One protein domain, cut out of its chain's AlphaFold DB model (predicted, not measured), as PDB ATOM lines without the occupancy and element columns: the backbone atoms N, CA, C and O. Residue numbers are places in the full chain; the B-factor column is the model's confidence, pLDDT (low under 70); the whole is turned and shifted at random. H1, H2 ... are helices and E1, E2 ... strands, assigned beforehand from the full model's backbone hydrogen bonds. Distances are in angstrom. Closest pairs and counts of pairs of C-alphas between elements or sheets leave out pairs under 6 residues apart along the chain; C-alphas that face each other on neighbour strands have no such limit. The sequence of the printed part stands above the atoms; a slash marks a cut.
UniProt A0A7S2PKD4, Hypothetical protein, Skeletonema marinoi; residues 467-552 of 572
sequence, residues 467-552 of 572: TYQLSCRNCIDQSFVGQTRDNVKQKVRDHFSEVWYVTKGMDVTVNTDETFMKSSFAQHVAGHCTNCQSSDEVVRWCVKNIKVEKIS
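What this domain is: This is residues 467 to 552 of the 572 residues of the protein "Hypothetical protein" of Skeletonema marinoi (UniProt A0A7S2PKD4). A small, strongly twisted wall of three strands, E2, E1 and E3, has the helices H1 and H3 packed on one face, and its other face is bare. The long helix H1 starts at this wall and runs on beyond it, where H3 and H4 cross it steeply and the short H2 packs on it. Look through 86 printed residues with three named strands and four named helices, in the order E1 E2 H1 H2 H3 H4 E3; the class is mixed, helices and strands. The sheet's order is E2 E1 E3, all antiparallel, and the whole is compact, with a radius of gyration of the C-alphas of 11.9 A and spans of 35 by 30 by 21 A.

Where its parts are: Find C-alpha 467 at (-3.446, -39.211, 29.519); from there E1, residues 467 to 472, runs 17.2 A. E2, residues 479 to 484, measures 16.4 A, and E3, residues 546 to 551, runs 15.5 A to C-alpha 551 at (-4.833, -39.878, 24.592). Find C-alpha 488 at (-3.719, -30.983, 30.442), where H1 begins; it takes residues 488 to 504 and 24.9 A. H2 is residues 514 to 517, H3 residues 520 to 528 over 12.9 A, and H4 residues 535 to 545 over 15.3 A.

How they stand to each other: Start at the inner strand E1. It forms a hairpin with E2, where N 470 and O 480 are 2.8 A apart, within hydrogen-bond range. On E1's other side is E3, with N 469 and O 549 at 2.8 A, also within hydrogen-bond range. H1 is on the sheet at a height of 6.8 A, only just over none of its strands, with 2 C-alphas falling on E2 and 2 on E1. H3 is on the same face at a height of 8.9 A. H1 is the hub, touching three helices. With residues 499 to 503 alone it touches H3, closest at the C-alphas of Thr 503 and Ala 526, 4.7 A, at a steep tilt of 65 degrees, the same way. With residues 493 to 500 alone it touches H4, closest at the C-alphas of Phe 496 and Val 539, 5.4 A, at a steep tilt of 62 degrees, opposite ways. With residues 495 to 502 alone it touches H2, closest at the C-alphas of Glu 498 and Met 517, 6.6 A. H2 and H4 are apart. Every O i to N i+4 pair is within hydrogen-bond range in H3 and H4, and 11 of 13 in H1; H2 is too short for such a pair.

The domain as a whole: The C-alphas of Gln 533 and Ser 552, the two farthest apart, are 35.5 A apart. The printed part has no cut and no long link. The mean pLDDT of the printed part is 94.0; look at residues 509 to 510, in the short link from H1 to H2, for the values under 70.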
ATOM      1  N   THR A 467      -4.744 -38.850  30.085       94.31
ATOM      2  CA  THR A 467      -3.446 -39.211  29.519       94.31
ATOM      3  C   THR A 467      -3.149 -38.280  28.347       94.31
ATOM      4  O   THR A 467      -4.041 -37.978  27.550       94.31
ATOM      5  N   TYR A 468      -1.914 -37.809  28.247       96.06
ATOM      6  CA  TYR A 468      -1.445 -36.979  27.144       96.06
ATOM      7  C   TYR A 468      -0.055 -37.435  26.706       96.06
ATOM      8  O   TYR A 468       0.679 -38.041  27.486       96.06
ATOM      9  N   GLN A 469       0.294 -37.160  25.457       96.81
ATOM     10  CA  GLN A 469       1.593 -37.462  24.878       96.81
ATOM     11  C   GLN A 469       2.218 -36.188  24.321       96.81
ATOM     12  O   GLN A 469       1.566 -35.410  23.628       96.81
ATOM     13  N   LEU A 470       3.490 -35.987  24.635       97.94
ATOM     14  CA  LEU A 470       4.346 -34.959  24.065       97.94
ATOM     15  C   LEU A 470       5.294 -35.638  23.082       97.94
ATOM     16  O   LEU A 470       5.874 -36.667  23.415       97.94
ATOM     17  N   SER A 471       5.450 -35.091  21.882       97.75
ATOM     18  CA  SER A 471       6.388 -35.607  20.877       97.75
ATOM     19  C   SER A 471       7.159 -34.469  20.219       97.75
ATOM     20  O   SER A 471       6.593 -33.424  19.893       97.75
ATOM     21  N   CYS A 472       8.468 -34.644  20.051       98.06
ATOM     22  CA  CYS A 472       9.311 -33.649  19.397       98.06
ATOM     23  C   CYS A 472       9.079 -33.705  17.881       98.06
ATOM     24  O   CYS A 472       9.288 -34.739  17.258       98.06
ATOM     25  N   ARG A 473       8.672 -32.598  17.254       96.81
ATOM     26  CA  ARG A 473       8.428 -32.549  15.798       96.81
ATOM     27  C   ARG A 473       9.703 -32.732  14.978       96.81
ATOM     28  O   ARG A 473       9.630 -33.171  13.838       96.81
ATOM     29  N   ASN A 474      10.853 -32.395  15.557       96.62
ATOM     30  CA  ASN A 474      12.144 -32.470  14.881       96.62
ATOM     31  C   ASN A 474      12.825 -33.838  15.056       96.62
ATOM     32  O   ASN A 474      13.848 -34.083  14.419       96.62
ATOM     33  N   CYS A 475      12.302 -34.724  15.916       97.19
ATOM     34  CA  CYS A 475      12.939 -35.996  16.263       97.19
ATOM     35  C   CYS A 475      11.908 -37.124  16.372       97.19
ATOM     36  O   CYS A 475      11.032 -37.098  17.230       97.19
ATOM     37  N   ILE A 476      12.043 -38.132  15.508       86.19
ATOM     38  CA  ILE A 476      10.992 -39.119  15.208       86.19
ATOM     39  C   ILE A 476      10.687 -40.072  16.386       86.19
ATOM     40  O   ILE A 476       9.562 -40.553  16.484       86.19
ATOM     41  N   ASP A 477      11.607 -40.246  17.342       92.62
ATOM     42  CA  ASP A 477      11.472 -41.251  18.417       92.62
ATOM     43  C   ASP A 477      11.451 -40.671  19.839       92.62
ATOM     44  O   ASP A 477      11.511 -41.403  20.828       92.62
ATOM     45  N   GLN A 478      11.373 -39.347  19.974       97.25
ATOM     46  CA  GLN A 478      11.407 -38.697  21.281       97.25
ATOM     47  C   GLN A 478       9.999 -38.293  21.691       97.25
ATOM     48  O   GLN A 478       9.438 -37.308  21.198       97.25
ATOM     49  N   SER A 479       9.425 -39.069  22.610       97.44
ATOM     50  CA  SER A 479       8.112 -38.787  23.174       97.44
ATOM     51  C   SER A 479       8.034 -39.066  24.670       97.44
ATOM     52  O   SER A 479       8.800 -39.855  25.221       97.44
ATOM     53  N   PHE A 480       7.094 -38.396  25.326       97.75
ATOM     54  CA  PHE A 480       6.772 -38.563  26.735       97.75
ATOM     55  C   PHE A 480       5.268 -38.757  26.889       97.75
ATOM     56  O   PHE A 480       4.491 -37.984  26.334       97.75
ATOM     57  N   VAL A 481       4.853 -39.765  27.657       97.06
ATOM     58  CA  VAL A 481       3.442 -40.008  27.976       97.06
ATOM     59  C   VAL A 481       3.206 -39.660  29.438       97.06
ATOM     60  O   VAL A 481       3.692 -40.345  30.335       97.06
ATOM     61  N   GLY A 482       2.438 -38.598  29.664       95.62
ATOM     62  CA  GLY A 482       2.067 -38.115  30.985       95.62
ATOM     63  C   GLY A 482       0.627 -38.464  31.347       95.62
ATOM     64  O   GLY A 482      -0.235 -38.684  30.490       95.62
ATOM     65  N   GLN A 483       0.345 -38.491  32.647       95.19
ATOM     66  CA  GLN A 483      -1.015 -38.566  33.173       95.19
ATOM     67  C   GLN A 483      -1.235 -37.413  34.144       95.19
ATOM     68  O   GLN A 483      -0.369 -37.111  34.955       95.19
ATOM     69  N   THR A 484      -2.392 -36.766  34.063       94.06
ATOM     70  CA  THR A 484      -2.760 -35.699  34.995       94.06
ATOM     71  C   THR A 484      -4.236 -35.766  35.357       94.06
ATOM     72  O   THR A 484      -5.073 -36.178  34.546       94.06
ATOM     73  N   ARG A 485      -4.554 -35.399  36.601       91.50
ATOM     74  CA  ARG A 485      -5.935 -35.167  37.051       91.50
ATOM     75  C   ARG A 485      -6.418 -33.766  36.671       91.50
ATOM     76  O   ARG A 485      -7.622 -33.559  36.539       91.50
ATOM     77  N   ASP A 486      -5.483 -32.849  36.456       91.50
ATOM     78  CA  ASP A 486      -5.747 -31.435  36.234       91.50
ATOM     79  C   ASP A 486      -5.973 -31.118  34.750       91.50
ATOM     80  O   ASP A 486      -6.148 -31.986  33.881       91.50
ATOM     81  N   ASN A 487      -6.004 -29.825  34.435       92.56
ATOM     82  CA  ASN A 487      -6.054 -29.370  33.061       92.56
ATOM     83  C   ASN A 487      -4.747 -29.742  32.338       92.56
ATOM     84  O   ASN A 487      -3.677 -29.242  32.677       92.56
ATOM     85  N   VAL A 488      -4.850 -30.580  31.298       93.88
ATOM     86  CA  VAL A 488      -3.719 -30.983  30.442       93.88
ATOM     87  C   VAL A 488      -2.968 -29.761  29.911       93.88
ATOM     88  O   VAL A 488      -1.745 -29.776  29.887       93.88
ATOM     89  N   LYS A 489      -3.673 -28.673  29.567       93.75
ATOM     90  CA  LYS A 489      -3.065 -27.418  29.102       93.75
ATOM     91  C   LYS A 489      -2.090 -26.844  30.121       93.75
ATOM     92  O   LYS A 489      -0.972 -26.487  29.767       93.75
ATOM     93  N   GLN A 490      -2.529 -26.767  31.377       94.50
ATOM     94  CA  GLN A 490      -1.716 -26.222  32.453       94.50
ATOM     95  C   GLN A 490      -0.533 -27.141  32.731       94.50
ATOM     96  O   GLN A 490       0.601 -26.688  32.699       94.50
ATOM     97  N   LYS A 491      -0.777 -28.450  32.842       95.94
ATOM     98  CA  LYS A 491       0.297 -29.412  33.093       95.94
ATOM     99  C   LYS A 491       1.363 -29.389  31.993       95.94
ATOM    100  O   LYS A 491       2.545 -29.410  32.292       95.94
ATOM    101  N   VAL A 492       0.980 -29.279  30.720       96.31
ATOM    102  CA  VAL A 492       1.950 -29.158  29.618       96.31
ATOM    103  C   VAL A 492       2.726 -27.833  29.673       96.31
ATOM    104  O   VAL A 492       3.922 -27.829  29.390       96.31
ATOM    105  N   ARG A 493       2.092 -26.721  30.075       94.69
ATOM    106  CA  ARG A 493       2.797 -25.449  30.341       94.69
ATOM    107  C   ARG A 493       3.822 -25.588  31.464       94.69
ATOM    108  O   ARG A 493       4.940 -25.093  31.318       94.69
ATOM    109  N   ASP A 494       3.456 -26.282  32.536       95.31
ATOM    110  CA  ASP A 494       4.350 -26.537  33.666       95.31
ATOM    111  C   ASP A 494       5.552 -27.365  33.192       95.31
ATOM    112  O   ASP A 494       6.691 -26.959  33.389       95.31
ATOM    113  N   HIS A 495       5.315 -28.429  32.418       96.88
ATOM    114  CA  HIS A 495       6.375 -29.247  31.819       96.88
ATOM    115  C   HIS A 495       7.294 -28.430  30.894       96.88
ATOM    116  O   HIS A 495       8.508 -28.610  30.896       96.88
ATOM    117  N   PHE A 496       6.761 -27.500  30.096       96.62
ATOM    118  CA  PHE A 496       7.606 -26.643  29.252       96.62
ATOM    119  C   PHE A 496       8.451 -25.668  30.076       96.62
ATOM    120  O   PHE A 496       9.588 -25.394  29.697       96.62
ATOM    121  N   SER A 497       7.929 -25.189  31.207       95.31
ATOM    122  CA  SER A 497       8.713 -24.421  32.179       95.31
ATOM    123  C   SER A 497       9.765 -25.300  32.863       95.31
ATOM    124  O   SER A 497      10.881 -24.854  33.092       95.31
ATOM    125  N   GLU A 498       9.468 -26.575  33.119       95.81
ATOM    126  CA  GLU A 498      10.415 -27.523  33.717       95.81
ATOM    127  C   GLU A 498      11.625 -27.807  32.812       95.81
ATOM    128  O   GLU A 498      12.752 -27.921  33.297       95.81
ATOM    129  N   VAL A 499      11.434 -27.822  31.487       96.94
ATOM    130  CA  VAL A 499      12.535 -27.947  30.511       96.94
ATOM    131  C   VAL A 499      13.581 -26.840  30.686       96.94
ATOM    132  O   VAL A 499      14.770 -27.086  30.466       96.94
ATOM    133  N   TRP A 500      13.186 -25.632  31.101       96.56
ATOM    134  CA  TRP A 500      14.137 -24.549  31.368       96.56
ATOM    135  C   TRP A 500      15.120 -24.917  32.483       96.56
ATOM    136  O   TRP A 500      16.325 -24.718  32.321       96.56
ATOM    137  N   TYR A 501      14.633 -25.513  33.574       94.94
ATOM    138  CA  TYR A 501      15.490 -25.941  34.680       94.94
ATOM    139  C   TYR A 501      16.457 -27.044  34.252       94.94
ATOM    140  O   TYR A 501      17.650 -26.958  34.551       94.94
ATOM    141  N   VAL A 502      15.977 -28.010  33.458       95.62
ATOM    142  CA  VAL A 502      16.826 -29.060  32.868       95.62
ATOM    143  C   VAL A 502      17.898 -28.447  31.960       95.62
ATOM    144  O   VAL A 502      19.063 -28.825  32.033       95.62
ATOM    145  N   THR A 503      17.539 -27.441  31.156       95.69
ATOM    146  CA  THR A 503      18.472 -26.732  30.259       95.69
ATOM    147  C   THR A 503      19.567 -25.990  31.030       95.69
ATOM    148  O   THR A 503      20.690 -25.869  30.545       95.69
ATOM    149  N   LYS A 504      19.264 -25.493  32.235       95.69
ATOM    150  CA  LYS A 504      20.235 -24.809  33.100       95.69
ATOM    151  C   LYS A 504      20.992 -25.733  34.049       95.69
ATOM    152  O   LYS A 504      21.884 -25.247  34.737       95.69
ATOM    153  N   GLY A 505      20.673 -27.028  34.074       91.56
ATOM    154  CA  GLY A 505      21.267 -27.973  35.019       91.56
ATOM    155  C   GLY A 505      20.998 -27.590  36.474       91.56
ATOM    156  O   GLY A 505      21.850 -27.803  37.329       91.56
ATOM    157  N   MET A 506      19.854 -26.951  36.746       88.75
ATOM    158  CA  MET A 506      19.466 -26.586  38.105       88.75
ATOM    159  C   MET A 506      18.753 -27.771  38.753       88.75
ATOM    160  O   MET A 506      17.727 -28.221  38.244       88.75
ATOM    161  N   ASP A 507      19.268 -28.235  39.890       79.69
ATOM    162  CA  ASP A 507      18.558 -29.190  40.739       79.69
ATOM    163  C   ASP A 507      17.395 -28.464  41.425       79.69
ATOM    164  O   ASP A 507      17.585 -27.618  42.302       79.69
ATOM    165  N   VAL A 508      16.168 -28.738  40.979       74.62
ATOM    166  CA  VAL A 508      14.967 -28.092  41.520       74.62
ATOM    167  C   VAL A 508      14.439 -28.901  42.699       74.62
ATOM    168  O   VAL A 508      13.990 -30.030  42.532       74.62
ATOM    169  N   THR A 509      14.444 -28.299  43.887       68.00
ATOM    170  CA  THR A 509      13.927 -28.889  45.137       68.00
ATOM    171  C   THR A 509      12.463 -28.541  45.428       68.00
ATOM    172  O   THR A 509      11.925 -28.948  46.454       68.00
ATOM    173  N   VAL A 510      11.786 -27.785  44.554       55.56
ATOM    174  CA  VAL A 510      10.457 -27.226  44.850       55.56
ATOM    175  C   VAL A 510       9.434 -27.604  43.777       55.56
ATOM    176  O   VAL A 510       9.434 -27.048  42.685       55.56
ATOM    177  N   ASN A 511       8.535 -28.527  44.133       73.88
ATOM    178  CA  ASN A 511       7.211 -28.759  43.532       73.88
ATOM    179  C   ASN A 511       7.151 -29.012  42.007       73.88
ATOM    180  O   ASN A 511       6.153 -28.678  41.367       73.88
ATOM    181  N   THR A 512       8.203 -29.592  41.427       85.31
ATOM    182  CA  THR A 512       8.248 -30.004  40.014       85.31
ATOM    183  C   THR A 512       8.000 -31.501  39.865       85.31
ATOM    184  O   THR A 512       8.210 -32.285  40.793       85.31
ATOM    185  N   ASP A 513       7.526 -31.916  38.694       90.81
ATOM    186  CA  ASP A 513       7.323 -33.327  38.386       90.81
ATOM    187  C   ASP A 513       8.665 -34.012  38.116       90.81
ATOM    188  O   ASP A 513       9.174 -34.035  36.991       90.81
ATOM    189  N   GLU A 514       9.251 -34.597  39.164       92.75
ATOM    190  CA  GLU A 514      10.527 -35.310  39.065       92.75
ATOM    191  C   GLU A 514      10.533 -36.364  37.950       92.75
ATOM    192  O   GLU A 514      11.561 -36.580  37.303       92.75
ATOM    193  N   THR A 515       9.386 -37.005  37.704       94.19
ATOM    194  CA  THR A 515       9.242 -38.039  36.673       94.19
ATOM    195  C   THR A 515       9.473 -37.456  35.285       94.19
ATOM    196  O   THR A 515      10.113 -38.088  34.442       94.19
ATOM    197  N   PHE A 516       8.966 -36.247  35.036       96.31
ATOM    198  CA  PHE A 516       9.163 -35.569  33.765       96.31
ATOM    199  C   PHE A 516      10.582 -35.029  33.624       96.31
ATOM    200  O   PHE A 516      11.214 -35.300  32.604       96.31
ATOM    201  N   MET A 517      11.120 -34.336  34.632       95.00
ATOM    202  CA  MET A 517      12.471 -33.759  34.550       95.00
ATOM    203  C   MET A 517      13.557 -34.819  34.321       95.00
ATOM    204  O   MET A 517      14.503 -34.592  33.567       95.00
ATOM    205  N   LYS A 518      13.404 -36.001  34.933       94.69
ATOM    206  CA  LYS A 518      14.322 -37.141  34.765       94.69
ATOM    207  C   LYS A 518      14.077 -37.924  33.468       94.69
ATOM    208  O   LYS A 518      14.831 -38.847  33.163       94.69
ATOM    209  N   SER A 519      13.032 -37.596  32.705       96.94
ATOM    210  CA  SER A 519      12.714 -38.302  31.465       96.94
ATOM    211  C   SER A 519      13.728 -37.992  30.360       96.94
ATOM    212  O   SER A 519      14.206 -36.865  30.217       96.94
ATOM    213  N   SER A 520      14.001 -38.987  29.511       97.25
ATOM    214  CA  SER A 520      14.843 -38.809  28.320       97.25
ATOM    215  C   SER A 520      14.296 -37.730  27.385       97.25
ATOM    216  O   SER A 520      15.065 -37.025  26.742       97.25
ATOM    217  N   PHE A 521      12.971 -37.564  27.343       98.06
ATOM    218  CA  PHE A 521      12.313 -36.531  26.555       98.06
ATOM    219  C   PHE A 521      12.641 -35.121  27.057       98.06
ATOM    220  O   PHE A 521      12.999 -34.269  26.250       98.06
ATOM    221  N   ALA A 522      12.566 -34.862  28.367       97.69
ATOM    222  CA  ALA A 522      12.895 -33.543  28.913       97.69
ATOM    223  C   ALA A 522      14.367 -33.181  28.662       97.69
ATOM    224  O   ALA A 522      14.658 -32.079  28.197       97.69
ATOM    225  N   GLN A 523      15.283 -34.133  28.872       97.62
ATOM    226  CA  GLN A 523      16.709 -33.971  28.557       97.62
ATOM    227  C   GLN A 523      16.946 -33.732  27.058       97.62
ATOM    228  O   GLN A 523      17.743 -32.876  26.675       97.62
ATOM    229  N   HIS A 524      16.218 -34.447  26.200       98.00
ATOM    230  CA  HIS A 524      16.279 -34.276  24.753       98.00
ATOM    231  C   HIS A 524      15.829 -32.874  24.316       98.00
ATOM    232  O   HIS A 524      16.531 -32.206  23.558       98.00
ATOM    233  N   VAL A 525      14.681 -32.405  24.815       98.00
ATOM    234  CA  VAL A 525      14.158 -31.072  24.493       98.00
ATOM    235  C   VAL A 525      15.087 -29.979  25.026       98.00
ATOM    236  O   VAL A 525      15.352 -29.012  24.313       98.00
ATOM    237  N   ALA A 526      15.657 -30.151  26.222       97.75
ATOM    238  CA  ALA A 526      16.659 -29.234  26.763       97.75
ATOM    239  C   ALA A 526      17.874 -29.077  25.826       97.75
ATOM    240  O   ALA A 526      18.363 -27.965  25.630       97.75
ATOM    241  N   GLY A 527      18.294 -30.158  25.155       97.75
ATOM    242  CA  GLY A 527      19.342 -30.126  24.130       97.75
ATOM    243  C   GLY A 527      19.007 -29.274  22.897       97.75
ATOM    244  O   GLY A 527      19.909 -28.737  22.262       97.75
ATOM    245  N   HIS A 528      17.726 -29.087  22.571       97.94
ATOM    246  CA  HIS A 528      17.305 -28.152  21.522       97.94
ATOM    247  C   HIS A 528      17.191 -26.700  22.004       97.94
ATOM    248  O   HIS A 528      17.254 -25.769  21.198       97.94
ATOM    249  N   CYS A 529      17.034 -26.506  23.310       97.56
ATOM    250  CA  CYS A 529      16.813 -25.212  23.942       97.56
ATOM    251  C   CYS A 529      18.101 -24.549  24.460       97.56
ATOM    252  O   CYS A 529      18.019 -23.523  25.131       97.56
ATOM    253  N   THR A 530      19.289 -25.066  24.126       96.88
ATOM    254  CA  THR A 530      20.583 -24.565  24.637       96.88
ATOM    255  C   THR A 530      20.831 -23.083  24.361       96.88
ATOM    256  O   THR A 530      21.506 -22.415  25.139       96.88
ATOM    257  N   ASN A 531      20.267 -22.557  23.270       96.31
ATOM    258  CA  ASN A 531      20.419 -21.158  22.865       96.31
ATOM    259  C   ASN A 531      19.352 -20.227  23.463       96.31
ATOM    260  O   ASN A 531      19.419 -19.019  23.241       96.31
ATOM    261  N   CYS A 532      18.367 -20.759  24.192       96.88
ATOM    262  CA  CYS A 532      17.341 -19.948  24.841       96.88
ATOM    263  C   CYS A 532      17.926 -19.259  26.084       96.88
ATOM    264  O   CYS A 532      18.578 -19.883  26.929       96.88
ATOM    265  N   GLN A 533      17.681 -17.959  26.212       96.88
ATOM    266  CA  GLN A 533      18.204 -17.116  27.290       96.88
ATOM    267  C   GLN A 533      17.207 -16.907  28.429       96.88
ATOM    268  O   GLN A 533      17.598 -16.459  29.506       96.88
ATOM    269  N   SER A 534      15.936 -17.251  28.225       96.94
ATOM    270  CA  SER A 534      14.877 -17.109  29.226       96.94
ATOM    271  C   SER A 534      13.908 -18.292  29.211       96.94
ATOM    272  O   SER A 534      13.778 -18.991  28.202       96.94
ATOM    273  N   SER A 535      13.186 -18.478  30.320       95.56
ATOM    274  CA  SER A 535      12.099 -19.466  30.410       95.56
ATOM    275  C   SER A 535      11.037 -19.231  29.325       95.56
ATOM    276  O   SER A 535      10.635 -20.160  28.629       95.56
ATOM    277  N   ASP A 536      10.678 -17.969  29.067       95.44
ATOM    278  CA  ASP A 536       9.703 -17.603  28.034       95.44
ATOM    279  C   ASP A 536      10.160 -17.961  26.610       95.44
ATOM    280  O   ASP A 536       9.339 -18.246  25.735       95.44
ATOM    281  N   GLU A 537      11.467 -17.940  26.333       96.94
ATOM    282  CA  GLU A 537      12.013 -18.420  25.058       96.94
ATOM    283  C   GLU A 537      11.898 -19.935  24.918       96.94
ATOM    284  O   GLU A 537      11.473 -20.402  23.860       96.94
ATOM    285  N   VAL A 538      12.192 -20.686  25.983       96.75
ATOM    286  CA  VAL A 538      12.016 -22.145  26.000       96.75
ATOM    287  C   VAL A 538      10.558 -22.512  25.784       96.75
ATOM    288  O   VAL A 538      10.254 -23.326  24.915       96.75
ATOM    289  N   VAL A 539       9.635 -21.870  26.502       96.06
ATOM    290  CA  VAL A 539       8.199 -22.128  26.348       96.06
ATOM    291  C   VAL A 539       7.747 -21.839  24.915       96.06
ATOM    292  O   VAL A 539       7.097 -22.688  24.303       96.06
ATOM    293  N   ARG A 540       8.134 -20.695  24.330       95.75
ATOM    294  CA  ARG A 540       7.817 -20.367  22.925       95.75
ATOM    295  C   ARG A 540       8.408 -21.377  21.941       95.75
ATOM    296  O   ARG A 540       7.746 -21.737  20.964       95.75
ATOM    297  N   TRP A 541       9.628 -21.850  22.188       97.38
ATOM    298  CA  TRP A 541      10.253 -22.881  21.367       97.38
ATOM    299  C   TRP A 541       9.485 -24.206  21.454       97.38
ATOM    300  O   TRP A 541       9.150 -24.785  20.416       97.38
ATOM    301  N   CYS A 542       9.147 -24.652  22.668       97.56
ATOM    302  CA  CYS A 542       8.420 -25.894  22.919       97.56
ATOM    303  C   CYS A 542       7.035 -25.875  22.268       97.56
ATOM    304  O   CYS A 542       6.677 -26.803  21.554       97.56
ATOM    305  N   VAL A 543       6.290 -24.782  22.414       96.12
ATOM    306  CA  VAL A 543       4.984 -24.551  21.770       96.12
ATOM    307  C   VAL A 543       5.041 -24.759  20.249       96.12
ATOM    308  O   VAL A 543       4.141 -25.356  19.661       96.12
ATOM    309  N   LYS A 544       6.118 -24.312  19.595       96.75
ATOM    310  CA  LYS A 544       6.287 -24.438  18.141       96.75
ATOM    311  C   LYS A 544       6.733 -25.840  17.702       96.75
ATOM    312  O   LYS A 544       6.331 -26.307  16.631       96.75
ATOM    313  N   ASN A 545       7.585 -26.488  18.495       97.38
ATOM    314  CA  ASN A 545       8.316 -27.695  18.093       97.38
ATOM    315  C   ASN A 545       7.834 -28.981  18.771       97.38
ATOM    316  O   ASN A 545       8.234 -30.060  18.347       97.38
ATOM    317  N   ILE A 546       6.975 -28.906  19.783       97.62
ATOM    318  CA  ILE A 546       6.420 -30.069  20.475       97.62
ATOM    319  C   ILE A 546       4.961 -30.239  20.068       97.62
ATOM    320  O   ILE A 546       4.155 -29.312  20.103       97.62
ATOM    321  N   LYS A 547       4.610 -31.451  19.650       97.00
ATOM    322  CA  LYS A 547       3.234 -31.858  19.388       97.00
ATOM    323  C   LYS A 547       2.642 -32.444  20.670       97.00
ATOM    324  O   LYS A 547       3.248 -33.320  21.284       97.00
ATOM    325  N   VAL A 548       1.465 -31.952  21.048       96.62
ATOM    326  CA  VAL A 548       0.696 -32.405  22.213       96.62
ATOM    327  C   VAL A 548      -0.506 -33.191  21.702       96.62
ATOM    328  O   VAL A 548      -1.277 -32.667  20.905       96.62
ATOM    329  N   GLU A 549      -0.665 -34.433  22.143       95.62
ATOM    330  CA  GLU A 549      -1.805 -35.286  21.790       95.62
ATOM    331  C   GLU A 549      -2.527 -35.737  23.055       95.62
ATOM    332  O   GLU A 549      -1.902 -36.210  24.008       95.62
ATOM    333  N   LYS A 550      -3.857 -35.616  23.086       94.06
ATOM    334  CA  LYS A 550      -4.642 -36.103  24.218       94.06
ATOM    335  C   LYS A 550      -5.051 -37.540  23.946       94.06
ATOM    336  O   LYS A 550      -5.929 -37.830  23.136       94.06
ATOM    337  N   ILE A 551      -4.474 -38.468  24.699       93.31
ATOM    338  CA  ILE A 551      -4.833 -39.878  24.592       93.31
ATOM    339  C   ILE A 551      -6.150 -40.071  25.340       93.31
ATOM    340  O   ILE A 551      -6.196 -40.340  26.544       93.31
ATOM    341  N   SER A 552      -7.264 -39.910  24.622       85.88
ATOM    342  CA  SER A 552      -8.556 -40.330  25.148       85.88
ATOM    343  C   SER A 552      -8.477 -41.832  25.385       85.88
ATOM    344  O   SER A 552      -8.264 -42.600  24.444       85.88
TER     345      SER A 552